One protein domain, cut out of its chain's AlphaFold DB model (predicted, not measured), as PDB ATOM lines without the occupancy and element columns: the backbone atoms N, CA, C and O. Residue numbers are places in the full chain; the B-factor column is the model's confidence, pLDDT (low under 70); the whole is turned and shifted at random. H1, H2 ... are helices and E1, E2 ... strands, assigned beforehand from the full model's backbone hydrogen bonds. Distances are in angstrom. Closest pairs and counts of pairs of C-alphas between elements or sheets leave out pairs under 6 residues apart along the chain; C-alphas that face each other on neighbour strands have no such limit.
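AT A GLANCE: This is residues 160 to 351 of the 367 residues of an uncharacterized protein of Neobacillus notoginsengisoli (UniProt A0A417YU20). The chain winds in stacked turns into an elongated solenoid: one long wall is the sheet E2 E4 E6 E9 E12 E14 E16 E18 E20, and across from much of it runs the second sheet, E5 E7 E8 E10 E11 E13 E15 E17 E19. H1 packs on the first wall beside the last turns, and E1 and E3 make a small separate sheet in the first turns. The 192 printed residues have 20 named strands, E1 to E20, then one named helix; each sheet is parallel, and the class is mostly strand, though under half of the residues are in named elements. The whole is compact, with a radius of gyration of the C-alphas of 16.8 A and spans of 58 by 34 by 26 A.

IN THESE COORDINATES: E1 is residues 170 to 172, starting at C-alpha 170 (0.642, 14.042, -27.466). Then come E2, 175 to 178; E3, 188 to 190; E4, 193 to 196; E5, 200 to 202; E6, 212 to 215; E7, 219 to 221; E8, 225 to 228; E9, 231 to 234; E10, 238 to 240; E11, 247 to 251; and E12, 254 to 258, 13.5 A long. E13, 262 to 268, is 15.4 A long; E14 is 274 to 278; E15, 282 to 288, is 16.1 A long. E16 is 294 to 297, E17 301 to 306, E18 313 to 316, E19 320 to 322 and E20 330 to 332. H1, 344 to 349, ends at C-alpha 349 (30.580, 32.302, -4.506).

HOW THE PARTS SIT: E1 and E3 are parallel, with N 171 and O 188 2.8 A apart. In the sheet from edge strand E2 to edge strand E20, E12 and E14 have N 256 and O 275 at 2.9 A. The other large sheet is branched and twisted: E10 and E11 lie on one side of E13, E15 on the other side, with N 263 and O 238 at 2.8 A, N 268 and O 247 at 2.9 A, and N 283 and O 262 at 2.8 A. These two sheets form a sandwich, two sheets face to face, and the parts of them that face each other are 10.0 A centre to centre. H1 is on the E2 to E20 sheet, at a height of 10.0 A; C-alphas 315 and 344, the closest of E18 and H1, are 5.5 A apart. H1 lies over E18 and along the strands, at 21 degrees to E18 on the local plane; its O i to N i+4 pairs are within hydrogen-bond range.

THE WHOLE: The C-alphas farthest apart, of Gln 166 and Pro 336, are 58.8 A apart. The printed part has no cut, and the link E20 to H1, 11 residues, is long. Mean pLDDT of the printed part is 90.7; residues 167 to 168, 242 to 245 and 350 to 351 are under 70.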
ATOM      1  N   SER A 160      -0.733   5.494 -17.642       75.31
ATOM      2  CA  SER A 160      -1.795   5.182 -18.606       75.31
ATOM      3  C   SER A 160      -2.829   6.300 -18.773       75.31
ATOM      4  O   SER A 160      -3.462   6.397 -19.821       75.31
ATOM      5  N   ALA A 161      -3.016   7.147 -17.756       77.12
ATOM      6  CA  ALA A 161      -3.881   8.322 -17.848       77.12
ATOM      7  C   ALA A 161      -3.190   9.482 -18.583       77.12
ATOM      8  O   ALA A 161      -3.852  10.336 -19.167       77.12
ATOM      9  N   CYS A 162      -1.857   9.498 -18.570       82.19
ATOM     10  CA  CYS A 162      -1.054  10.523 -19.220       82.19
ATOM     11  C   CYS A 162      -0.899  10.328 -20.720       82.19
ATOM     12  O   CYS A 162      -0.754  11.306 -21.457       82.19
ATOM     13  N   HIS A 163      -0.950   9.082 -21.177       80.12
ATOM     14  CA  HIS A 163      -0.940   8.768 -22.588       80.12
ATOM     15  C   HIS A 163      -1.752   7.506 -22.862       80.12
ATOM     16  O   HIS A 163      -1.366   6.407 -22.470       80.12
ATOM     17  N   ASN A 164      -2.858   7.676 -23.587       76.81
ATOM     18  CA  ASN A 164      -3.563   6.577 -24.228       76.81
ATOM     19  C   ASN A 164      -3.120   6.518 -25.701       76.81
ATOM     20  O   ASN A 164      -3.519   7.400 -26.471       76.81
ATOM     21  N   PRO A 165      -2.347   5.494 -26.117       75.62
ATOM     22  CA  PRO A 165      -1.841   5.379 -27.486       75.62
ATOM     23  C   PRO A 165      -2.938   5.354 -28.558       75.62
ATOM     24  O   PRO A 165      -2.667   5.649 -29.718       75.62
ATOM     25  N   GLN A 166      -4.168   4.981 -28.189       76.75
ATOM     26  CA  GLN A 166      -5.299   4.902 -29.117       76.75
ATOM     27  C   GLN A 166      -6.008   6.246 -29.324       76.75
ATOM     28  O   GLN A 166      -6.687   6.420 -30.333       76.75
ATOM     29  N   GLU A 167      -5.858   7.190 -28.394       68.25
ATOM     30  CA  GLU A 167      -6.656   8.423 -28.365       68.25
ATOM     31  C   GLU A 167      -5.810   9.690 -28.507       68.25
ATOM     32  O   GLU A 167      -6.265  10.658 -29.112       68.25
ATOM     33  N   ASN A 168      -4.574   9.693 -28.000       69.44
ATOM     34  CA  ASN A 168      -3.738  10.886 -27.950       69.44
ATOM     35  C   ASN A 168      -2.348  10.613 -28.514       69.44
ATOM     36  O   ASN A 168      -1.620   9.770 -28.011       69.44
ATOM     37  N   THR A 169      -1.920  11.410 -29.492       83.69
ATOM     38  CA  THR A 169      -0.543  11.377 -30.009       83.69
ATOM     39  C   THR A 169       0.404  12.307 -29.249       83.69
ATOM     40  O   THR A 169       1.545  12.448 -29.669       83.69
ATOM     41  N   ASN A 170      -0.068  12.986 -28.194       90.00
ATOM     42  CA  ASN A 170       0.642  14.042 -27.466       90.00
ATOM     43  C   ASN A 170       0.345  13.962 -25.954       90.00
ATOM     44  O   ASN A 170      -0.723  13.494 -25.561       90.00
ATOM     45  N   ILE A 171       1.243  14.498 -25.126       91.62
ATOM     46  CA  ILE A 171       1.031  14.767 -23.694       91.62
ATOM     47  C   ILE A 171       0.837  16.280 -23.536       91.62
ATOM     48  O   ILE A 171       1.783  17.046 -23.711       91.62
ATOM     49  N   ILE A 172      -0.392  16.729 -23.259       92.94
ATOM     50  CA  ILE A 172      -0.738  18.161 -23.217       92.94
ATOM     51  C   ILE A 172      -1.507  18.490 -21.939       92.94
ATOM     52  O   ILE A 172      -2.538  17.874 -21.671       92.94
ATOM     53  N   ASN A 173      -1.051  19.509 -21.200       93.00
ATOM     54  CA  ASN A 173      -1.658  19.976 -19.945       93.00
ATOM     55  C   ASN A 173      -1.814  18.862 -18.890       93.00
ATOM     56  O   ASN A 173      -2.818  18.817 -18.179       93.00
ATOM     57  N   GLN A 174      -0.846  17.944 -18.810       92.12
ATOM     58  CA  GLN A 174      -0.887  16.806 -17.891       92.12
ATOM     59  C   GLN A 174       0.144  16.936 -16.771       92.12
ATOM     60  O   GLN A 174       1.222  17.503 -16.952       92.12
ATOM     61  N   ASN A 175      -0.169  16.328 -15.630       93.81
ATOM     62  CA  ASN A 175       0.804  16.011 -14.593       93.81
ATOM     63  C   ASN A 175       0.968  14.495 -14.568       93.81
ATOM     64  O   ASN A 175      -0.020  13.788 -14.388       93.81
ATOM     65  N   CYS A 176       2.179  13.999 -14.783       93.25
ATOM     66  CA  CYS A 176       2.431  12.592 -15.052       93.25
ATOM     67  C   CYS A 176       3.488  12.027 -14.136       93.25
ATOM     68  O   CYS A 176       4.531  12.646 -13.931       93.25
ATOM     69  N   PHE A 177       3.216  10.832 -13.629       93.19
ATOM     70  CA  PHE A 177       4.142  10.064 -12.823       93.19
ATOM     71  C   PHE A 177       4.405   8.722 -13.508       93.19
ATOM     72  O   PHE A 177       3.463   7.973 -13.765       93.19
ATOM     73  N   TYR A 178       5.672   8.447 -13.808       92.19
ATOM     74  CA  TYR A 178       6.141   7.206 -14.421       92.19
ATOM     75  C   TYR A 178       7.028   6.457 -13.421       92.19
ATOM     76  O   TYR A 178       7.989   7.013 -12.884       92.19
ATOM     77  N   ASN A 179       6.671   5.209 -13.136       91.31
ATOM     78  CA  ASN A 179       7.444   4.295 -12.299       91.31
ATOM     79  C   ASN A 179       8.653   3.724 -13.068       91.31
ATOM     80  O   ASN A 179       8.654   3.769 -14.293       91.31
ATOM     81  N   PRO A 180       9.622   3.067 -12.395       91.75
ATOM     82  CA  PRO A 180      10.838   2.538 -13.041       91.75
ATOM     83  C   PRO A 180      10.635   1.511 -14.155       91.75
ATOM     84  O   PRO A 180      11.583   1.156 -14.844       91.75
ATOM     85  N   THR A 181       9.430   0.961 -14.280       88.62
ATOM     86  CA  THR A 181       9.067  -0.033 -15.296       88.62
ATOM     87  C   THR A 181       8.265   0.566 -16.451       88.62
ATOM     88  O   THR A 181       7.834  -0.173 -17.333       88.62
ATOM     89  N   GLU A 182       7.973   1.864 -16.406       90.25
ATOM     90  CA  GLU A 182       7.118   2.565 -17.358       90.25
ATOM     91  C   GLU A 182       7.969   3.541 -18.164       90.25
ATOM     92  O   GLU A 182       8.651   4.371 -17.576       90.25
ATOM     93  N   ASN A 183       7.882   3.473 -19.491       89.81
ATOM     94  CA  ASN A 183       8.601   4.395 -20.367       89.81
ATOM     95  C   ASN A 183       7.707   5.575 -20.738       89.81
ATOM     96  O   ASN A 183       6.491   5.422 -20.928       89.81
ATOM     97  N   VAL A 184       8.316   6.738 -20.928       91.12
ATOM     98  CA  VAL A 184       7.627   7.891 -21.492       91.12
ATOM     99  C   VAL A 184       7.509   7.711 -23.006       91.12
ATOM    100  O   VAL A 184       8.499   7.488 -23.700       91.12
ATOM    101  N   PRO A 185       6.298   7.818 -23.575       89.25
ATOM    102  CA  PRO A 185       6.119   7.680 -25.012       89.25
ATOM    103  C   PRO A 185       6.857   8.797 -25.766       89.25
ATOM    104  O   PRO A 185       6.852   9.956 -25.348       89.25
ATOM    105  N   GLY A 186       7.446   8.461 -26.917       86.69
ATOM    106  CA  GLY A 186       8.139   9.392 -27.820       86.69
ATOM    107  C   GLY A 186       7.188  10.332 -28.568       86.69
ATOM    108  O   GLY A 186       7.097  10.298 -29.795       86.69
ATOM    109  N   VAL A 187       6.440  11.146 -27.826       89.00
ATOM    110  CA  VAL A 187       5.391  12.040 -28.327       89.00
ATOM    111  C   VAL A 187       5.679  13.501 -28.001       89.00
ATOM    112  O   VAL A 187       6.564  13.826 -27.214       89.00
ATOM    113  N   LYS A 188       4.911  14.412 -28.606       92.81
ATOM    114  CA  LYS A 188       4.973  15.845 -28.293       92.81
ATOM    115  C   LYS A 188       4.546  16.085 -26.841       92.81
ATOM    116  O   LYS A 188       3.506  15.570 -26.430       92.81
ATOM    117  N   ILE A 189       5.291  16.909 -26.103       95.12
ATOM    118  CA  ILE A 189       4.997  17.254 -24.703       95.12
ATOM    119  C   ILE A 189       4.782  18.765 -24.591       95.12
ATOM    120  O   ILE A 189       5.679  19.545 -24.909       95.12
ATOM    121  N   GLU A 190       3.608  19.196 -24.131       96.12
ATOM    122  CA  GLU A 190       3.271  20.618 -24.010       96.12
ATOM    123  C   GLU A 190       2.608  20.949 -22.678       96.12
ATOM    124  O   GLU A 190       1.696  20.245 -22.237       96.12
ATOM    125  N   ASN A 191       3.028  22.055 -22.055       96.75
ATOM    126  CA  ASN A 191       2.425  22.597 -20.832       96.75
ATOM    127  C   ASN A 191       2.230  21.541 -19.726       96.75
ATOM    128  O   ASN A 191       1.220  21.549 -19.026       96.75
ATOM    129  N   SER A 192       3.155  20.586 -19.618       95.62
ATOM    130  CA  SER A 192       2.993  19.404 -18.769       95.62
ATOM    131  C   SER A 192       4.103  19.305 -17.727       95.62
ATOM    132  O   SER A 192       5.205  19.822 -17.925       95.62
ATOM    133  N   THR A 193       3.819  18.623 -16.617       96.44
ATOM    134  CA  THR A 193       4.820  18.261 -15.609       96.44
ATOM    135  C   THR A 193       4.977  16.751 -15.558       96.44
ATOM    136  O   THR A 193       4.020  16.044 -15.267       96.44
ATOM    137  N   LEU A 194       6.172  16.240 -15.829       95.56
ATOM    138  CA  LEU A 194       6.470  14.813 -15.803       95.56
ATOM    139  C   LEU A 194       7.466  14.532 -14.675       95.56
ATOM    140  O   LEU A 194       8.465  15.239 -14.540       95.56
ATOM    141  N   LYS A 195       7.206  13.486 -13.893       96.06
ATOM    142  CA  LYS A 195       8.162  12.882 -12.965       96.06
ATOM    143  C   LYS A 195       8.387  11.430 -13.356       96.06
ATOM    144  O   LYS A 195       7.423  10.681 -13.488       96.06
ATOM    145  N   ILE A 196       9.648  11.055 -13.509       95.69
ATOM    146  CA  ILE A 196      10.075   9.716 -13.899       95.69
ATOM    147  C   ILE A 196      10.983   9.164 -12.803       95.69
ATOM    148  O   ILE A 196      11.997   9.773 -12.436       95.69
ATOM    149  N   ILE A 197      10.592   8.028 -12.231       95.69
ATOM    150  CA  ILE A 197      11.403   7.320 -11.246       95.69
ATOM    151  C   ILE A 197      12.288   6.310 -11.969       95.69
ATOM    152  O   ILE A 197      11.766   5.482 -12.698       95.69
ATOM    153  N   GLY A 198      13.596   6.318 -11.720       95.69
ATOM    154  CA  GLY A 198      14.548   5.460 -12.421       95.69
ATOM    155  C   GLY A 198      15.061   6.065 -13.727       95.69
ATOM    156  O   GLY A 198      14.989   7.277 -13.938       95.69
ATOM    157  N   ASN A 199      15.655   5.203 -14.552       96.56
ATOM    158  CA  ASN A 199      16.288   5.587 -15.810       96.56
ATOM    159  C   ASN A 199      15.250   5.696 -16.928       96.56
ATOM    160  O   ASN A 199      14.298   4.922 -16.939       96.56
ATOM    161  N   GLU A 200      15.483   6.586 -17.889       95.81
ATOM    162  CA  GLU A 200      14.578   6.791 -19.023       95.81
ATOM    163  C   GLU A 200      15.343   6.901 -20.343       95.81
ATOM    164  O   GLU A 200      16.364   7.587 -20.433       95.81
ATOM    165  N   GLU A 201      14.809   6.275 -21.391       94.50
ATOM    166  CA  GLU A 201      15.263   6.466 -22.766       94.50
ATOM    167  C   GLU A 201      14.173   7.164 -23.578       94.50
ATOM    168  O   GLU A 201      13.148   6.581 -23.926       94.50
ATOM    169  N   PHE A 202      14.416   8.422 -23.934       91.31
ATOM    170  CA  PHE A 202      13.535   9.143 -24.838       91.31
ATOM    171  C   PHE A 202      13.978   8.926 -26.279       91.31
ATOM    172  O   PHE A 202      14.804   9.684 -26.793       91.31
ATOM    173  N   ASP A 203      13.357   7.964 -26.963       86.31
ATOM    174  CA  ASP A 203      13.564   7.698 -28.396       86.31
ATOM    175  C   ASP A 203      13.390   8.941 -29.288       86.31
ATOM    176  O   ASP A 203      14.081   9.122 -30.304       86.31
ATOM    177  N   HIS A 204      12.475   9.832 -28.898       85.31
ATOM    178  CA  HIS A 204      12.193  11.081 -29.600       85.31
ATOM    179  C   HIS A 204      11.888  12.202 -28.614       85.31
ATOM    180  O   HIS A 204      10.731  12.535 -28.366       85.31
ATOM    181  N   PHE A 205      12.926  12.862 -28.111       90.12
ATOM    182  CA  PHE A 205      12.750  14.044 -27.271       90.12
ATOM    183  C   PHE A 205      12.563  15.308 -28.124       90.12
ATOM    184  O   PHE A 205      13.451  16.152 -28.244       90.12
ATOM    185  N   LYS A 206      11.416  15.415 -28.802       90.50
ATOM    186  CA  LYS A 206      11.135  16.496 -29.761       90.50
ATOM    187  C   LYS A 206       9.910  17.309 -29.399       90.50
ATOM    188  O   LYS A 206       8.924  16.776 -28.902       90.50
ATOM    189  N   ASN A 207       9.933  18.580 -29.800       92.69
ATOM    190  CA  ASN A 207       8.786  19.485 -29.719       92.69
ATOM    191  C   ASN A 207       8.256  19.633 -28.281       92.69
ATOM    192  O   ASN A 207       7.043  19.671 -28.063       92.69
ATOM    193  N   VAL A 208       9.166  19.688 -27.306       95.50
ATOM    194  CA  VAL A 208       8.821  19.891 -25.897       95.50
ATOM    195  C   VAL A 208       8.653  21.382 -25.644       95.50
ATOM    196  O   VAL A 208       9.602  22.149 -25.817       95.50
ATOM    197  N   THR A 209       7.456  21.791 -25.229       96.88
ATOM    198  CA  THR A 209       7.116  23.206 -25.033       96.88
ATOM    199  C   THR A 209       6.580  23.461 -23.630       96.88
ATOM    200  O   THR A 209       5.676  22.762 -23.173       96.88
ATOM    201  N   SER A 210       7.105  24.481 -22.946       97.44
ATOM    202  CA  SER A 210       6.577  24.999 -21.670       97.44
ATOM    203  C   SER A 210       6.332  23.911 -20.617       97.44
ATOM    204  O   SER A 210       5.323  23.923 -19.919       97.44
ATOM    205  N   SER A 211       7.230  22.931 -20.543       97.62
ATOM    206  CA  SER A 211       7.051  21.729 -19.728       97.62
ATOM    207  C   SER A 211       8.160  21.584 -18.697       97.62
ATOM    208  O   SER A 211       9.280  22.061 -18.891       97.62
ATOM    209  N   LYS A 212       7.839  20.909 -17.595       97.88
ATOM    210  CA  LYS A 212       8.779  20.559 -16.534       97.88
ATOM    211  C   LYS A 212       8.949  19.046 -16.495       97.88
ATOM    212  O   LYS A 212       7.961  18.329 -16.414       97.88
ATOM    213  N   ILE A 213      10.180  18.557 -16.543       97.44
ATOM    214  CA  ILE A 213      10.485  17.125 -16.530       97.44
ATOM    215  C   ILE A 213      11.520  16.872 -15.436       97.44
ATOM    216  O   ILE A 213      12.522  17.579 -15.361       97.44
ATOM    217  N   TYR A 214      11.252  15.899 -14.572       97.81
ATOM    218  CA  TYR A 214      12.108  15.520 -13.452       97.81
ATOM    219  C   TYR A 214      12.401  14.020 -13.525       97.81
ATOM    220  O   TYR A 214      11.461  13.223 -13.546       97.81
ATOM    221  N   VAL A 215      13.675  13.635 -13.554       97.62
ATOM    222  CA  VAL A 215      14.137  12.244 -13.685       97.62
ATOM    223  C   VAL A 215      15.083  11.917 -12.530       97.62
ATOM    224  O   VAL A 215      16.057  12.630 -12.311       97.62
ATOM    225  N   THR A 216      14.798  10.851 -11.779       97.06
ATOM    226  CA  THR A 216      15.631  10.427 -10.622       97.06
ATOM    227  C   THR A 216      16.791   9.498 -11.005       97.06
ATOM    228  O   THR A 216      17.704   9.266 -10.218       97.06
ATOM    229  N   GLY A 217      16.759   8.923 -12.206       97.31
ATOM    230  CA  GLY A 217      17.843   8.118 -12.755       97.31
ATOM    231  C   GLY A 217      18.567   8.811 -13.901       97.31
ATOM    232  O   GLY A 217      18.520  10.032 -14.055       97.31
ATOM    233  N   ASP A 218      19.256   8.002 -14.694       97.94
ATOM    234  CA  ASP A 218      19.974   8.448 -15.882       97.94
ATOM    235  C   ASP A 218      18.998   8.652 -17.052       97.94
ATOM    236  O   ASP A 218      17.982   7.961 -17.162       97.94
ATOM    237  N   ILE A 219      19.313   9.588 -17.945       97.00
ATOM    238  CA  ILE A 219      18.524   9.856 -19.148       97.00
ATOM    239  C   ILE A 219      19.354   9.605 -20.408       97.00
ATOM    240  O   ILE A 219      20.456  10.138 -20.573       97.00
ATOM    241  N   LEU A 220      18.793   8.824 -21.325       95.69
ATOM    242  CA  LEU A 220      19.284   8.685 -22.689       95.69
ATOM    243  C   LEU A 220      18.367   9.481 -23.615       95.69
ATOM    244  O   LEU A 220      17.174   9.202 -23.729       95.69
ATOM    245  N   LEU A 221      18.913  10.515 -24.249       93.44
ATOM    246  CA  LEU A 221      18.153  11.410 -25.110       93.44
ATOM    247  C   LEU A 221      18.470  11.155 -26.581       93.44
ATOM    248  O   LEU A 221      19.580  11.411 -27.054       93.44
ATOM    249  N   ASN A 222      17.447  10.727 -27.321       90.12
ATOM    250  CA  ASN A 222      17.507  10.523 -28.757       90.12
ATOM    251  C   ASN A 222      16.748  11.651 -29.484       90.12
ATOM    252  O   ASN A 222      15.637  12.065 -29.143       90.12
ATOM    253  N   LYS A 223      17.382  12.159 -30.543       87.06
ATOM    254  CA  LYS A 223      16.859  13.147 -31.506       87.06
ATOM    255  C   LYS A 223      16.284  14.433 -30.876       87.06
ATOM    256  O   LYS A 223      15.195  14.853 -31.263       87.06
ATOM    257  N   VAL A 224      17.026  15.086 -29.982       91.06
ATOM    258  CA  VAL A 224      16.593  16.289 -29.238       91.06
ATOM    259  C   VAL A 224      16.394  17.526 -30.125       91.06
ATOM    260  O   VAL A 224      17.364  18.176 -30.482       91.06
ATOM    261  N   ASN A 225      15.159  17.907 -30.466       91.94
ATOM    262  CA  ASN A 225      14.916  19.053 -31.364       91.94
ATOM    263  C   ASN A 225      13.672  19.866 -30.987       91.94
ATOM    264  O   ASN A 225      12.670  19.305 -30.543       91.94
ATOM    265  N   ASN A 226      13.701  21.167 -31.287       92.75
ATOM    266  CA  ASN A 226      12.593  22.114 -31.129       92.75
ATOM    267  C   ASN A 226      12.094  22.176 -29.679       92.75
ATOM    268  O   ASN A 226      10.929  21.904 -29.390       92.75
ATOM    269  N   ILE A 227      12.995  22.507 -28.760       95.25
ATOM    270  CA  ILE A 227      12.698  22.579 -27.329       95.25
ATOM    271  C   ILE A 227      12.486  24.038 -26.949       95.25
ATOM    272  O   ILE A 227      13.349  24.867 -27.212       95.25
ATOM    273  N   THR A 228      11.353  24.383 -26.337       96.19
ATOM    274  CA  THR A 228      11.056  25.767 -25.938       96.19
ATOM    275  C   THR A 228      10.517  25.829 -24.519       96.19
ATOM    276  O   THR A 228       9.593  25.101 -24.177       96.19
ATOM    277  N   ASN A 229      11.035  26.736 -23.688       97.12
ATOM    278  CA  ASN A 229      10.577  26.917 -22.301       97.12
ATOM    279  C   ASN A 229      10.610  25.619 -21.457       97.12
ATOM    280  O   ASN A 229       9.726  25.394 -20.627       97.12
ATOM    281  N   LEU A 230      11.583  24.734 -21.697       97.56
ATOM    282  CA  LEU A 230      11.722  23.482 -20.947       97.56
ATOM    283  C   LEU A 230      12.414  23.729 -19.601       97.56
ATOM    284  O   LEU A 230      13.377  24.486 -19.519       97.56
ATOM    285  N   ARG A 231      11.968  23.031 -18.556       98.12
ATOM    286  CA  ARG A 231      12.693  22.885 -17.289       98.12
ATOM    287  C   ARG A 231      12.958  21.406 -17.034       98.12
ATOM    288  O   ARG A 231      12.040  20.695 -16.639       98.12
ATOM    289  N   LEU A 232      14.175  20.948 -17.289       97.88
ATOM    290  CA  LEU A 232      14.581  19.553 -17.123       97.88
ATOM    291  C   LEU A 232      15.531  19.419 -15.932       97.88
ATOM    292  O   LEU A 232      16.502  20.167 -15.850       97.88
ATOM    293  N   HIS A 233      15.264  18.454 -15.057       98.31
ATOM    294  CA  HIS A 233      16.155  18.040 -13.974       98.31
ATOM    295  C   HIS A 233      16.410  16.536 -14.031       98.31
ATOM    296  O   HIS A 233      15.466  15.768 -14.228       98.31
ATOM    297  N   VAL A 234      17.665  16.132 -13.854       98.12
ATOM    298  CA  VAL A 234      18.120  14.740 -13.915       98.12
ATOM    299  C   VAL A 234      19.103  14.485 -12.771       98.12
ATOM    300  O   VAL A 234      20.192  15.051 -12.765       98.12
ATOM    301  N   GLU A 235      18.745  13.613 -11.828       97.44
ATOM    302  CA  GLU A 235      19.627  13.195 -10.718       97.44
ATOM    303  C   GLU A 235      20.763  12.262 -11.190       97.44
ATOM    304  O   GLU A 235      21.807  12.114 -10.546       97.44
ATOM    305  N   GLY A 236      20.566  11.599 -12.330       97.69
ATOM    306  CA  GLY A 236      21.543  10.730 -12.970       97.69
ATOM    307  C   GLY A 236      22.474  11.416 -13.968       97.69
ATOM    308  O   GLY A 236      22.725  12.624 -13.930       97.69
ATOM    309  N   ASP A 237      23.036  10.595 -14.849       98.31
ATOM    310  CA  ASP A 237      23.809  11.020 -16.011       98.31
ATOM    311  C   ASP A 237      22.882  11.371 -17.191       98.31
ATOM    312  O   ASP A 237      21.811  10.790 -17.356       98.31
ATOM    313  N   LEU A 238      23.315  12.301 -18.046       97.44
ATOM    314  CA  LEU A 238      22.706  12.557 -19.352       97.44
ATOM    315  C   LEU A 238      23.615  12.031 -20.452       97.44
ATOM    316  O   LEU A 238      24.784  12.411 -20.543       97.44
ATOM    317  N   ILE A 239      23.054  11.207 -21.329       95.62
ATOM    318  CA  ILE A 239      23.755  10.661 -22.487       95.62
ATOM    319  C   ILE A 239      22.947  11.002 -23.741       95.62
ATOM    320  O   ILE A 239      21.758  10.707 -23.828       95.62
ATOM    321  N   GLU A 240      23.583  11.630 -24.725       88.69
ATOM    322  CA  GLU A 240      23.053  11.738 -26.084       88.69
ATOM    323  C   GLU A 240      23.536  10.543 -26.912       88.69
ATOM    324  O   GLU A 240      24.741  10.286 -26.971       88.69
ATOM    325  N   SER A 241      22.633   9.819 -27.581       84.62
ATOM    326  CA  SER A 241      23.059   8.707 -28.441       84.62
ATOM    327  C   SER A 241      23.754   9.176 -29.729       84.62
ATOM    328  O   SER A 241      23.571  10.284 -30.223       84.62
ATOM    329  N   ASN A 242      24.598   8.306 -30.288       67.81
ATOM    330  CA  ASN A 242      25.611   8.685 -31.279       67.81
ATOM    331  C   ASN A 242      25.137   8.756 -32.745       67.81
ATOM    332  O   ASN A 242      25.964   9.020 -33.616       67.81
ATOM    333  N   SER A 243      23.873   8.474 -33.084       62.25
ATOM    334  CA  SER A 243      23.580   8.095 -34.478       62.25
ATOM    335  C   SER A 243      23.126   9.210 -35.416       62.25
ATOM    336  O   SER A 243      23.213   8.993 -36.612       62.25
ATOM    337  N   GLU A 244      22.638  10.359 -34.933       67.50
ATOM    338  CA  GLU A 244      22.175  11.499 -35.770       67.50
ATOM    339  C   GLU A 244      21.479  12.604 -34.955       67.50
ATOM    340  O   GLU A 244      21.071  13.638 -35.502       67.50
ATOM    341  N   SER A 245      21.285  12.385 -33.653       60.94
ATOM    342  CA  SER A 245      20.742  13.397 -32.769       60.94
ATOM    343  C   SER A 245      21.703  14.567 -32.655       60.94
ATOM    344  O   SER A 245      22.924  14.421 -32.618       60.94
ATOM    345  N   LYS A 246      21.112  15.750 -32.693       75.75
ATOM    346  CA  LYS A 246      21.775  16.998 -32.364       75.75
ATOM    347  C   LYS A 246      20.889  17.604 -31.312       75.75
ATOM    348  O   LYS A 246      19.713  17.753 -31.619       75.75
ATOM    349  N   PHE A 247      21.419  17.985 -30.158       83.88
ATOM    350  CA  PHE A 247      20.744  18.927 -29.273       83.88
ATOM    351  C   PHE A 247      20.595  20.237 -30.042       83.88
ATOM    352  O   PHE A 247      21.531  21.038 -30.089       83.88
ATOM    353  N   ASN A 248      19.442  20.433 -30.690       86.56
ATOM    354  CA  ASN A 248      19.235  21.587 -31.547       86.56
ATOM    355  C   ASN A 248      17.941  22.363 -31.315       86.56
ATOM    356  O   ASN A 248      16.917  21.843 -30.876       86.56
ATOM    357  N   ASN A 249      18.013  23.641 -31.693       88.62
ATOM    358  CA  ASN A 249      16.886  24.570 -31.738       88.62
ATOM    359  C   ASN A 249      16.217  24.735 -30.367       88.62
ATOM    360  O   ASN A 249      15.028  24.454 -30.192       88.62
ATOM    361  N   PHE A 250      17.007  25.197 -29.398       91.19
ATOM    362  CA  PHE A 250      16.507  25.563 -28.080       91.19
ATOM    363  C   PHE A 250      16.018  27.010 -28.095       91.19
ATOM    364  O   PHE A 250      16.777  27.924 -28.405       91.19
ATOM    365  N   GLY A 251      14.754  27.219 -27.747       91.31
ATOM    366  CA  GLY A 251      14.109  28.523 -27.682       91.31
ATOM    367  C   GLY A 251      13.573  28.851 -26.290       91.31
ATOM    368  O   GLY A 251      13.511  28.008 -25.389       91.31
ATOM    369  N   GLY A 252      13.142  30.101 -26.126       93.00
ATOM    370  CA  GLY A 252      12.533  30.570 -24.883       93.00
ATOM    371  C   GLY A 252      13.459  30.438 -23.669       93.00
ATOM    372  O   GLY A 252      14.680  30.425 -23.810       93.00
ATOM    373  N   ILE A 253      12.870  30.359 -22.475       94.75
ATOM    374  CA  ILE A 253      13.595  30.213 -21.205       94.75
ATOM    375  C   ILE A 253      13.767  28.720 -20.919       94.75
ATOM    376  O   ILE A 253      12.913  28.112 -20.272       94.75
ATOM    377  N   THR A 254      14.844  28.129 -21.434       96.38
ATOM    378  CA  THR A 254      15.125  26.699 -21.253       96.38
ATOM    379  C   THR A 254      16.226  26.487 -20.220       96.38
ATOM    380  O   THR A 254      17.307  27.053 -20.343       96.38
ATOM    381  N   LEU A 255      15.945  25.647 -19.224       97.31
ATOM    382  CA  LEU A 255      16.845  25.284 -18.137       97.31
ATOM    383  C   LEU A 255      17.007  23.761 -18.082       97.31
ATOM    384  O   LEU A 255      16.011  23.043 -17.979       97.31
ATOM    385  N   ILE A 256      18.249  23.283 -18.142       97.62
ATOM    386  CA  ILE A 256      18.603  21.863 -18.021       97.62
ATOM    387  C   ILE A 256      19.585  21.687 -16.862       97.62
ATOM    388  O   ILE A 256      20.635  22.318 -16.833       97.62
ATOM    389  N   GLU A 257      19.259  20.810 -15.922       98.19
ATOM    390  CA  GLU A 257      20.034  20.555 -14.710       98.19
ATOM    391  C   GLU A 257      20.349  19.067 -14.599       98.19
ATOM    392  O   GLU A 257      19.430  18.255 -14.526       98.19
ATOM    393  N   ILE A 258      21.634  18.711 -14.607       98.25
ATOM    394  CA  ILE A 258      22.117  17.327 -14.550       98.25
ATOM    395  C   ILE A 258      23.023  17.184 -13.335       98.25
ATOM    396  O   ILE A 258      24.043  17.871 -13.255       98.25
ATOM    397  N   GLU A 259      22.693  16.299 -12.397       95.88
ATOM    398  CA  GLU A 259      23.459  16.195 -11.158       95.88
ATOM    399  C   GLU A 259      24.804  15.489 -11.314       95.88
ATOM    400  O   GLU A 259      25.771  15.796 -10.604       95.88
ATOM    401  N   LYS A 260      24.886  14.547 -12.255       97.19
ATOM    402  CA  LYS A 260      26.118  13.816 -12.549       97.19
ATOM    403  C   LYS A 260      26.773  14.340 -13.827       97.19
ATOM    404  O   LYS A 260      27.079  15.529 -13.922       97.19
ATOM    405  N   ASN A 261      27.122  13.447 -14.749       98.19
ATOM    406  CA  ASN A 261      27.857  13.765 -15.960       98.19
ATOM    407  C   ASN A 261      26.897  13.984 -17.128       98.19
ATOM    408  O   ASN A 261      25.815  13.405 -17.179       98.19
ATOM    409  N   ALA A 262      27.330  14.778 -18.101       97.81
ATOM    410  CA  ALA A 262      26.655  14.912 -19.382       97.81
ATOM    411  C   ALA A 262      27.613  14.572 -20.526       97.81
ATOM    412  O   ALA A 262      28.717  15.115 -20.610       97.81
ATOM    413  N   ILE A 263      27.176  13.685 -21.417       96.56
ATOM    414  CA  ILE A 263      27.872  13.324 -22.651       96.56
ATOM    415  C   ILE A 263      26.968  13.718 -23.811       96.56
ATOM    416  O   ILE A 263      25.916  13.119 -24.016       96.56
ATOM    417  N   ILE A 264      27.374  14.745 -24.554       94.75
ATOM    418  CA  ILE A 264      26.585  15.338 -25.632       94.75
ATOM    419  C   ILE A 264      27.396  15.260 -26.923       94.75
ATOM    420  O   ILE A 264      28.550  15.681 -26.997       94.75
ATOM    421  N   THR A 265      26.802  14.717 -27.974       93.06
ATOM    422  CA  THR A 265      27.452  14.619 -29.278       93.06
ATOM    423  C   THR A 265      27.525  15.992 -29.932       93.06
ATOM    424  O   THR A 265      28.601  16.420 -30.345       93.06
ATOM    425  N   SER A 266      26.416  16.724 -30.012       92.00
ATOM    426  CA  SER A 266      26.417  18.023 -30.690       92.00
ATOM    427  C   SER A 266      25.468  19.014 -30.037       92.00
ATOM    428  O   SER A 266      24.264  18.776 -29.990       92.00
ATOM    429  N   LEU A 267      26.004  20.155 -29.595       91.62
ATOM    430  CA  LEU A 267      25.222  21.307 -29.141       91.62
ATOM    431  C   LEU A 267      25.130  22.334 -30.267       91.62
ATOM    432  O   LEU A 267      26.148  22.907 -30.674       91.62
ATOM    433  N   ASN A 268      23.916  22.577 -30.760       91.12
ATOM    434  CA  ASN A 268      23.692  23.426 -31.923       91.12
ATOM    435  C   ASN A 268      22.488  24.367 -31.774       91.12
ATOM    436  O   ASN A 268      21.424  23.949 -31.338       91.12
ATOM    437  N   ASN A 269      22.599  25.616 -32.230       89.31
ATOM    438  CA  ASN A 269      21.513  26.606 -32.171       89.31
ATOM    439  C   ASN A 269      20.880  26.750 -30.763       89.31
ATOM    440  O   ASN A 269      19.656  26.657 -30.611       89.31
ATOM    441  N   LEU A 270      21.704  26.938 -29.729       90.56
ATOM    442  CA  LEU A 270      21.228  27.326 -28.397       90.56
ATOM    443  C   LEU A 270      20.679  28.762 -28.413       90.56
ATOM    444  O   LEU A 270      21.307  29.666 -28.969       90.56
ATOM    445  N   GLY A 271      19.502  28.958 -27.818       87.38
ATOM    446  CA  GLY A 271      18.855  30.264 -27.702       87.38
ATOM    447  C   GLY A 271      19.397  31.127 -26.560       87.38
ATOM    448  O   GLY A 271      20.058  30.647 -25.642       87.38
ATOM    449  N   GLU A 272      19.044  32.416 -26.573       88.12
ATOM    450  CA  GLU A 272      19.578  33.432 -25.645       88.12
ATOM    451  C   GLU A 272      19.380  33.133 -24.162       88.12
ATOM    452  O   GLU A 272      20.261  33.418 -23.352       88.12
ATOM    453  N   ASN A 273      18.247  32.527 -23.813       92.62
ATOM    454  CA  ASN A 273      17.894  32.207 -22.431       92.62
ATOM    455  C   ASN A 273      18.067  30.714 -22.122       92.62
ATOM    456  O   ASN A 273      17.379  30.183 -21.251       92.62
ATOM    457  N   PHE A 274      18.953  30.036 -22.854       95.06
ATOM    458  CA  PHE A 274      19.368  28.679 -22.534       95.06
ATOM    459  C   PHE A 274      20.359  28.684 -21.365       95.06
ATOM    460  O   PHE A 274      21.401  29.342 -21.422       95.06
ATOM    461  N   GLU A 275      20.051  27.923 -20.320       96.25
ATOM    462  CA  GLU A 275      20.932  27.667 -19.185       96.25
ATOM    463  C   GLU A 275      21.057  26.153 -18.973       96.25
ATOM    464  O   GLU A 275      20.057  25.444 -18.876       96.25
ATOM    465  N   MET A 276      22.288  25.654 -18.893       97.06
ATOM    466  CA  MET A 276      22.583  24.264 -18.548       97.06
ATOM    467  C   MET A 276      23.528  24.212 -17.347       97.06
ATOM    468  O   MET A 276      24.553  24.891 -17.346       97.06
ATOM    469  N   ILE A 277      23.201  23.400 -16.344       97.06
ATOM    470  CA  ILE A 277      24.000  23.194 -15.132       97.06
ATOM    471  C   ILE A 277      24.358  21.712 -15.033       97.06
ATOM    472  O   ILE A 277      23.468  20.867 -15.006       97.06
ATOM    473  N   ILE A 278      25.653  21.409 -14.965       97.69
ATOM    474  CA  ILE A 278      26.204  20.056 -14.855       97.69
ATOM    475  C   ILE A 278      26.955  19.938 -13.529       97.69
ATOM    476  O   ILE A 278      27.941  20.644 -13.306       97.69
ATOM    477  N   GLY A 279      26.498  19.050 -12.648       94.50
ATOM    478  CA  GLY A 279      27.053  18.861 -11.309       94.50
ATOM    479  C   GLY A 279      28.426  18.188 -11.291       94.50
ATOM    480  O   GLY A 279      29.221  18.442 -10.384       94.50
ATOM    481  N   LYS A 280      28.741  17.366 -12.301       95.56
ATOM    482  CA  LYS A 280      30.064  16.749 -12.485       95.56
ATOM    483  C   LYS A 280      30.662  17.134 -13.834       95.56
ATOM    484  O   LYS A 280      30.909  18.312 -14.072       95.56
ATOM    485  N   ASN A 281      30.948  16.159 -14.694       97.75
ATOM    486  CA  ASN A 281      31.749  16.380 -15.890       97.75
ATOM    487  C   ASN A 281      30.879  16.572 -17.130       97.75
ATOM    488  O   ASN A 281      29.845  15.924 -17.282       97.75
ATOM    489  N   LEU A 282      31.347  17.412 -18.046       97.62
ATOM    490  CA  LEU A 282      30.736  17.622 -19.351       97.62
ATOM    491  C   LEU A 282      31.687  17.138 -20.447       97.62
ATOM    492  O   LEU A 282      32.825  17.589 -20.523       97.62
ATOM    493  N   THR A 283      31.209  16.271 -21.334       96.88
ATOM    494  CA  THR A 283      31.885  15.945 -22.596       96.88
ATOM    495  C   THR A 283      31.008  16.376 -23.760       96.88
ATOM    496  O   THR A 283      29.858  15.952 -23.848       96.88
ATOM    497  N   VAL A 284      31.551  17.204 -24.652       94.81
ATOM    498  CA  VAL A 284      30.880  17.638 -25.880       94.81
ATOM    499  C   VAL A 284      31.757  17.342 -27.088       94.81
ATOM    500  O   VAL A 284      32.893  17.816 -27.158       94.81
ATOM    501  N   ASN A 285      31.237  16.600 -28.069       93.31
ATOM    502  CA  ASN A 285      32.013  16.344 -29.285       93.31
ATOM    503  C   ASN A 285      32.063  17.583 -30.192       93.31
ATOM    504  O   ASN A 285      33.139  17.945 -30.659       93.31
ATOM    505  N   GLU A 286      30.941  18.270 -30.411       91.81
ATOM    506  CA  GLU A 286      30.888  19.454 -31.276       91.81
ATOM    507  C   GLU A 286      29.998  20.573 -30.704       91.81
ATOM    508  O   GLU A 286      28.840  20.349 -30.352       91.81
ATOM    509  N   PHE A 287      30.512  21.807 -30.686       89.69
ATOM    510  CA  PHE A 287      29.723  23.036 -30.526       89.69
ATOM    511  C   PHE A 287      29.559  23.752 -31.869       89.69
ATOM    512  O   PHE A 287      30.554  24.105 -32.511       89.69
ATOM    513  N   LYS A 288      28.317  24.036 -32.276       88.56
ATOM    514  CA  LYS A 288      28.019  24.656 -33.573       88.56
ATOM    515  C   LYS A 288      26.950  25.747 -33.493       88.56
ATOM    516  O   LYS A 288      25.924  25.552 -32.871       88.56
ATOM    517  N   ASN A 289      27.165  26.886 -34.158       84.00
ATOM    518  CA  ASN A 289      26.158  27.949 -34.355       84.00
ATOM    519  C   ASN A 289      25.380  28.380 -33.094       84.00
ATOM    520  O   ASN A 289      24.202  28.722 -33.172       84.00
ATOM    521  N   ASN A 290      26.004  28.337 -31.920       78.75
ATOM    522  CA  ASN A 290      25.320  28.724 -30.693       78.75
ATOM    523  C   ASN A 290      25.511  30.216 -30.489       78.75
ATOM    524  O   ASN A 290      26.608  30.666 -30.172       78.75
ATOM    525  N   THR A 291      24.452  30.984 -30.699       73.50
ATOM    526  CA  THR A 291      24.536  32.446 -30.696       73.50
ATOM    527  C   THR A 291      24.728  33.012 -29.298       73.50
ATOM    528  O   THR A 291      25.342  34.065 -29.151       73.50
ATOM    529  N   THR A 292      24.199  32.322 -28.290       84.31
ATOM    530  CA  THR A 292      24.052  32.806 -26.917       84.31
ATOM    531  C   THR A 292      23.667  31.640 -25.996       84.31
ATOM    532  O   THR A 292      23.332  30.551 -26.458       84.31
ATOM    533  N   GLY A 293      23.765  31.842 -24.681       91.38
ATOM    534  CA  GLY A 293      23.423  30.842 -23.666       91.38
ATOM    535  C   GLY A 293      24.490  30.725 -22.581       91.38
ATOM    536  O   GLY A 293      25.561  31.337 -22.665       91.38
ATOM    537  N   LYS A 294      24.183  29.952 -21.537       95.44
ATOM    538  CA  LYS A 294      25.056  29.737 -20.380       95.44
ATOM    539  C   LYS A 294      25.182  28.251 -20.074       95.44
ATOM    540  O   LYS A 294      24.175  27.556 -19.985       95.44
ATOM    541  N   ILE A 295      26.409  27.779 -19.880       96.38
ATOM    542  CA  ILE A 295      26.688  26.407 -19.444       96.38
ATOM    543  C   ILE A 295      27.604  26.459 -18.224       96.38
ATOM    544  O   ILE A 295      28.694  27.024 -18.286       96.38
ATOM    545  N   ILE A 296      27.167  25.878 -17.113       96.69
ATOM    546  CA  ILE A 296      27.905  25.837 -15.852       96.69
ATOM    547  C   ILE A 296      28.286  24.386 -15.572       96.69
ATOM    548  O   ILE A 296      27.413  23.531 -15.476       96.69
ATOM    549  N   VAL A 297      29.582  24.105 -15.451       96.50
ATOM    550  CA  VAL A 297      30.123  22.760 -15.227       96.50
ATOM    551  C   VAL A 297      30.914  22.760 -13.928       96.50
ATOM    552  O   VAL A 297      31.943  23.426 -13.824       96.50
ATOM    553  N   TYR A 298      30.436  22.021 -12.933       94.12
ATOM    554  CA  TYR A 298      31.050  21.970 -11.607       94.12
ATOM    555  C   TYR A 298      32.259  21.019 -11.521       94.12
ATOM    556  O   TYR A 298      33.091  21.152 -10.621       94.12
ATOM    557  N   GLY A 299      32.395  20.097 -12.475       93.75
ATOM    558  CA  GLY A 299      33.565  19.242 -12.677       93.75
ATOM    559  C   GLY A 299      34.382  19.627 -13.911       93.75
ATOM    560  O   GLY A 299      34.520  20.805 -14.249       93.75
ATOM    561  N   ASP A 300      34.954  18.620 -14.569       96.75
ATOM    562  CA  ASP A 300      35.806  18.801 -15.742       96.75
ATOM    563  C   ASP A 300      34.966  18.968 -17.018       96.75
ATOM    564  O   ASP A 300      33.904  18.364 -17.174       96.75
ATOM    565  N   ALA A 301      35.459  19.770 -17.961       97.12
ATOM    566  CA  ALA A 301      34.849  19.959 -19.272       97.12
ATOM    567  C   ALA A 301      35.806  19.497 -20.379       97.12
ATOM    568  O   ALA A 301      36.948  19.956 -20.451       97.12
ATOM    569  N   ASN A 302      35.327  18.618 -21.260       97.25
ATOM    570  CA  ASN A 302      36.018  18.189 -22.472       97.25
ATOM    571  C   ASN A 302      35.233  18.602 -23.725       97.25
ATOM    572  O   ASN A 302      34.096  18.167 -23.899       97.25
ATOM    573  N   ILE A 303      35.817  19.434 -24.593       95.19
ATOM    574  CA  ILE A 303      35.168  19.918 -25.823       95.19
ATOM    575  C   ILE A 303      36.030  19.620 -27.044       95.19
ATOM    576  O   ILE A 303      37.016  20.315 -27.289       95.19
ATOM    577  N   ASN A 304      35.640  18.644 -27.859       93.81
ATOM    578  CA  ASN A 304      36.498  18.176 -28.951       93.81
ATOM    579  C   ASN A 304      36.562  19.168 -30.128       93.81
ATOM    580  O   ASN A 304      37.643  19.408 -30.667       93.81
ATOM    581  N   ALA A 305      35.437  19.778 -30.512       92.44
ATOM    582  CA  ALA A 305      35.368  20.709 -31.636       92.44
ATOM    583  C   ALA A 305      34.470  21.923 -31.357       92.44
ATOM    584  O   ALA A 305      33.417  21.818 -30.725       92.44
ATOM    585  N   VAL A 306      34.878  23.081 -31.882       89.12
ATOM    586  CA  VAL A 306      34.152  24.354 -31.792       89.12
ATOM    587  C   VAL A 306      34.086  24.992 -33.176       89.12
ATOM    588  O   VAL A 306      35.108  25.170 -33.834       89.12
ATOM    589  N   ASN A 307      32.889  25.379 -33.609       85.81
ATOM    590  CA  ASN A 307      32.684  26.165 -34.822       85.81
ATOM    591  C   ASN A 307      32.753  27.678 -34.522       85.81
ATOM    592  O   ASN A 307      32.358  28.115 -33.439       85.81
ATOM    593  N   SER A 308      33.192  28.484 -35.496       76.62
ATOM    594  CA  SER A 308      33.494  29.921 -35.368       76.62
ATOM    595  C   SER A 308      32.313  30.807 -34.955       76.62
ATOM    596  O   SER A 308      32.528  31.926 -34.503       76.62
ATOM    597  N   ASN A 309      31.075  30.320 -35.074       82.94
ATOM    598  CA  ASN A 309      29.855  31.074 -34.764       82.94
ATOM    599  C   ASN A 309      29.288  30.749 -33.368       82.94
ATOM    600  O   ASN A 309      28.072  30.731 -33.184       82.94
ATOM    601  N   THR A 310      30.155  30.425 -32.407       83.50
ATOM    602  CA  THR A 310      29.766  30.061 -31.036       83.50
ATOM    603  C   THR A 310      30.079  31.206 -30.072       83.50
ATOM    604  O   THR A 310      31.226  31.627 -29.969       83.50
ATOM    605  N   ASN A 311      29.070  31.683 -29.344       85.94
ATOM    606  CA  ASN A 311      29.163  32.750 -28.344       85.94
ATOM    607  C   ASN A 311      28.357  32.391 -27.076       85.94
ATOM    608  O   ASN A 311      27.514  33.142 -26.590       85.94
ATOM    609  N   VAL A 312      28.591  31.183 -26.563       91.31
ATOM    610  CA  VAL A 312      28.005  30.676 -25.312       91.31
ATOM    611  C   VAL A 312      28.949  30.991 -24.169       91.31
ATOM    612  O   VAL A 312      30.121  30.658 -24.264       91.31
ATOM    613  N   THR A 313      28.466  31.534 -23.056       94.94
ATOM    614  CA  THR A 313      29.315  31.656 -21.864       94.94
ATOM    615  C   THR A 313      29.384  30.314 -21.149       94.94
ATOM    616  O   THR A 313      28.357  29.789 -20.718       94.94
ATOM    617  N   MET A 314      30.587  29.768 -20.987       96.00
ATOM    618  CA  MET A 314      30.809  28.536 -20.236       96.00
ATOM    619  C   MET A 314      31.683  28.793 -19.009       96.00
ATOM    620  O   MET A 314      32.768  29.361 -19.126       96.00
ATOM    621  N   CYS A 315      31.224  28.337 -17.847       96.06
ATOM    622  CA  CYS A 315      31.943  28.417 -16.579       96.06
ATOM    623  C   CYS A 315      32.328  27.003 -16.138       96.06
ATOM    624  O   CYS A 315      31.445  26.178 -15.915       96.06
ATOM    625  N   VAL A 316      33.624  26.721 -16.018       95.88
ATOM    626  CA  VAL A 316      34.150  25.396 -15.655       95.88
ATOM    627  C   VAL A 316      34.863  25.485 -14.309       95.88
ATOM    628  O   VAL A 316      35.813  26.252 -14.176       95.88
ATOM    629  N   PHE A 317      34.424  24.713 -13.317       92.19
ATOM    630  CA  PHE A 317      35.029  24.683 -11.979       92.19
ATOM    631  C   PHE A 317      36.113  23.610 -11.807       92.19
ATOM    632  O   PHE A 317      36.914  23.692 -10.875       92.19
ATOM    633  N   GLY A 318      36.158  22.621 -12.703       91.69
ATOM    634  CA  GLY A 318      37.251  21.663 -12.831       91.69
ATOM    635  C   GLY A 318      38.257  22.056 -13.912       91.69
ATOM    636  O   GLY A 318      38.559  23.229 -14.130       91.69
ATOM    637  N   LYS A 319      38.805  21.055 -14.595       94.44
ATOM    638  CA  LYS A 319      39.758  21.228 -15.693       94.44
ATOM    639  C   LYS A 319      39.030  21.384 -17.019       94.44
ATOM    640  O   LYS A 319      38.101  20.642 -17.321       94.44
ATOM    641  N   TYR A 320      39.520  22.298 -17.848       95.81
ATOM    642  CA  TYR A 320      39.157  22.349 -19.257       95.81
ATOM    643  C   TYR A 320      40.161  21.551 -20.094       95.81
ATOM    644  O   TYR A 320      41.373  21.735 -19.979       95.81
ATOM    645  N   SER A 321      39.642  20.699 -20.968       94.88
ATOM    646  CA  SER A 321      40.377  20.017 -22.031       94.88
ATOM    647  C   SER A 321      39.581  20.145 -23.330       94.88
ATOM    648  O   SER A 321      38.356  20.237 -23.296       94.88
ATOM    649  N   GLY A 322      40.244  20.242 -24.479       91.19
ATOM    650  CA  GLY A 322      39.530  20.386 -25.746       91.19
ATOM    651  C   GLY A 322      40.191  21.316 -26.747       91.19
ATOM    652  O   GLY A 322      41.406  21.523 -26.703       91.19
ATOM    653  N   TYR A 323      39.363  21.858 -27.642       83.31
ATOM    654  CA  TYR A 323      39.743  22.716 -28.761       83.31
ATOM    655  C   TYR A 323      40.757  23.798 -28.365       83.31
ATOM    656  O   TYR A 323      40.586  24.516 -27.377       83.31
ATOM    657  N   GLN A 324      41.815  23.919 -29.170       82.12
ATOM    658  CA  GLN A 324      42.890  24.885 -28.969       82.12
ATOM    659  C   GLN A 324      42.962  25.876 -30.143       82.12
ATOM    660  O   GLN A 324      42.881  25.447 -31.295       82.12
ATOM    661  N   PRO A 325      43.169  27.182 -29.883       82.50
ATOM    662  CA  PRO A 325      43.251  27.795 -28.556       82.50
ATOM    663  C   PRO A 325      41.898  27.759 -27.832       82.50
ATOM    664  O   PRO A 325      40.848  27.810 -28.477       82.50
ATOM    665  N   LYS A 326      41.931  27.686 -26.494       88.00
ATOM    666  CA  LYS A 326      40.719  27.743 -25.666       88.00
ATOM    667  C   LYS A 326      39.881  28.971 -26.063       88.00
ATOM    668  O   LYS A 326      40.397  30.091 -25.993       88.00
ATOM    669  N   PRO A 327      38.603  28.798 -26.439       87.31
ATOM    670  CA  PRO A 327      37.730  29.923 -26.745       87.31
ATOM    671  C   PRO A 327      37.582  30.889 -25.561       87.31
ATOM    672  O   PRO A 327      37.444  30.465 -24.416       87.31
ATOM    673  N   SER A 328      37.552  32.196 -25.832       88.62
ATOM    674  CA  SER A 328      37.478  33.252 -24.803       88.62
ATOM    675  C   SER A 328      36.193  33.233 -23.970       88.62
ATOM    676  O   SER A 328      36.156  33.769 -22.864       88.62
ATOM    677  N   TYR A 329      35.136  32.614 -24.491       90.06
ATOM    678  CA  TYR A 329      33.863  32.453 -23.799       90.06
ATOM    679  C   TYR A 329      33.877  31.309 -22.767       90.06
ATOM    680  O   TYR A 329      32.930  31.186 -21.987       90.06
ATOM    681  N   ILE A 330      34.937  30.485 -22.740       93.94
ATOM    682  CA  ILE A 330      35.161  29.440 -21.733       93.94
ATOM    683  C   ILE A 330      36.063  29.990 -20.633       93.94
ATOM    684  O   ILE A 330      37.254  30.244 -20.839       93.94
ATOM    685  N   LYS A 331      35.499  30.122 -19.439       95.50
ATOM    686  CA  LYS A 331      36.189  30.606 -18.244       95.50
ATOM    687  C   LYS A 331      36.410  29.436 -17.304       95.50
ATOM    688  O   LYS A 331      35.489  28.651 -17.076       95.50
ATOM    689  N   VAL A 332      37.623  29.317 -16.773       94.62
ATOM    690  CA  VAL A 332      37.993  28.231 -15.860       94.62
ATOM    691  C   VAL A 332      38.253  28.811 -14.475       94.62
ATOM    692  O   VAL A 332      38.913  29.841 -14.337       94.62
ATOM    693  N   TYR A 333      37.699  28.181 -13.445       90.75
ATOM    694  CA  TYR A 333      37.854  28.623 -12.066       90.75
ATOM    695  C   TYR A 333      39.334  28.645 -11.664       90.75
ATOM    696  O   TYR A 333      40.106  27.752 -12.009       90.75
ATOM    697  N   GLY A 334      39.733  29.697 -10.946       86.31
ATOM    698  CA  GLY A 334      41.132  29.981 -10.612       86.31
ATOM    699  C   GLY A 334      41.872  30.845 -11.641       86.31
ATOM    700  O   GLY A 334      42.941  31.367 -11.327       86.31
ATOM    701  N   GLU A 335      41.318  31.063 -12.839       92.25
ATOM    702  CA  GLU A 335      41.881  32.029 -13.786       92.25
ATOM    703  C   GLU A 335      41.561  33.483 -13.382       92.25
ATOM    704  O   GLU A 335      40.491  33.760 -12.818       92.25
ATOM    705  N   PRO A 336      42.450  34.449 -13.697       92.56
ATOM    706  CA  PRO A 336      42.199  35.861 -13.439       92.56
ATOM    707  C   PRO A 336      40.874  36.333 -14.044       92.56
ATOM    708  O   PRO A 336      40.595  36.121 -15.224       92.56
ATOM    709  N   GLY A 337      40.062  37.006 -13.232       90.12
ATOM    710  CA  GLY A 337      38.789  37.583 -13.662       90.12
ATOM    711  C   GLY A 337      37.571  36.658 -13.553       90.12
ATOM    712  O   GLY A 337      36.456  37.159 -13.688       90.12
ATOM    713  N   PHE A 338      37.735  35.359 -13.251       91.75
ATOM    714  CA  PHE A 338      36.605  34.424 -13.123       91.75
ATOM    715  C   PHE A 338      35.604  34.866 -12.048       91.75
ATOM    716  O   PHE A 338      34.403  34.944 -12.296       91.75
ATOM    717  N   GLU A 339      36.088  35.203 -10.850       86.88
ATOM    718  CA  GLU A 339      35.221  35.574  -9.726       86.88
ATOM    719  C   GLU A 339      34.580  36.956  -9.876       86.88
ATOM    720  O   GLU A 339      33.548  37.218  -9.257       86.88
ATOM    721  N   SER A 340      35.186  37.854 -10.655       90.44
ATOM    722  CA  SER A 340      34.618  39.168 -10.990       90.44
ATOM    723  C   SER A 340      33.678  39.119 -12.192       90.44
ATOM    724  O   SER A 340      33.042  40.122 -12.506       90.44
ATOM    725  N   ASP A 341      33.605  37.980 -12.880       93.88
ATOM    726  CA  ASP A 341      32.759  37.828 -14.046       93.88
ATOM    727  C   ASP A 341      31.276  37.905 -13.679       93.88
ATOM    728  O   ASP A 341      30.828  37.274 -12.721       93.88
ATOM    729  N   SER A 342      30.487  38.631 -14.470       92.88
ATOM    730  CA  SER A 342      29.058  38.819 -14.196       92.88
ATOM    731  C   SER A 342      28.229  37.543 -14.370       92.88
ATOM    732  O   SER A 342      27.133  37.458 -13.816       92.88
ATOM    733  N   VAL A 343      28.733  36.553 -15.120       92.06
ATOM    734  CA  VAL A 343      28.066  35.261 -15.314       92.06
ATOM    735  C   VAL A 343      28.660  34.200 -14.397       92.06
ATOM    736  O   VAL A 343      27.904  33.583 -13.656       92.06
ATOM    737  N   CYS A 344      29.981  33.998 -14.406       92.88
ATOM    738  CA  CYS A 344      30.608  32.913 -13.639       92.88
ATOM    739  C   CYS A 344      30.810  33.237 -12.151       92.88
ATOM    740  O   CYS A 344      30.694  32.347 -11.306       92.88
ATOM    741  N   GLY A 345      31.065  34.504 -11.811       88.19
ATOM    742  CA  GLY A 345      31.336  34.950 -10.444       88.19
ATOM    743  C   GLY A 345      30.240  34.590  -9.432       88.19
ATOM    744  O   GLY A 345      30.573  34.077  -8.362       88.19
ATOM    745  N   PRO A 346      28.941  34.774  -9.750       87.44
ATOM    746  CA  PRO A 346      27.851  34.337  -8.879       87.44
ATOM    747  C   PRO A 346      27.891  32.843  -8.526       87.44
ATOM    748  O   PRO A 346      27.702  32.499  -7.361       87.44
ATOM    749  N   TYR A 347      28.201  31.960  -9.485       85.19
ATOM    750  CA  TYR A 347      28.301  30.511  -9.236       85.19
ATOM    751  C   TYR A 347      29.576  30.137  -8.477       85.19
ATOM    752  O   TYR A 347      29.611  29.103  -7.823       85.19
ATOM    753  N   ALA A 348      30.620  30.967  -8.524       82.25
ATOM    754  CA  ALA A 348      31.847  30.731  -7.764       82.25
ATOM    755  C   ALA A 348      31.673  30.944  -6.261       82.25
ATOM    756  O   ALA A 348      32.349  30.305  -5.460       82.25
ATOM    757  N   ARG A 349      30.782  31.867  -5.892       70.94
ATOM    758  CA  ARG A 349      30.580  32.302  -4.506       70.94
ATOM    759  C   ARG A 349      29.365  31.656  -3.849       70.94
ATOM    760  O   ARG A 349      29.286  31.636  -2.625       70.94
ATOM    761  N   ALA A 350      28.407  31.181  -4.641       60.91
ATOM    762  CA  ALA A 350      27.207  30.532  -4.134       60.91
ATOM    763  C   ALA A 350      27.507  29.106  -3.647       60.91
ATOM    764  O   ALA A 350      28.237  28.367  -4.299       60.91
ATOM    765  N   ASN A 351      26.891  28.713  -2.529       61.06
ATOM    766  CA  ASN A 351      26.870  27.339  -2.006       61.06
ATOM    767  C   ASN A 351      28.246  26.687  -1.851       61.06
ATOM    768  O   ASN A 351      28.449  25.526  -2.207       61.06
TER     769      ASN A 351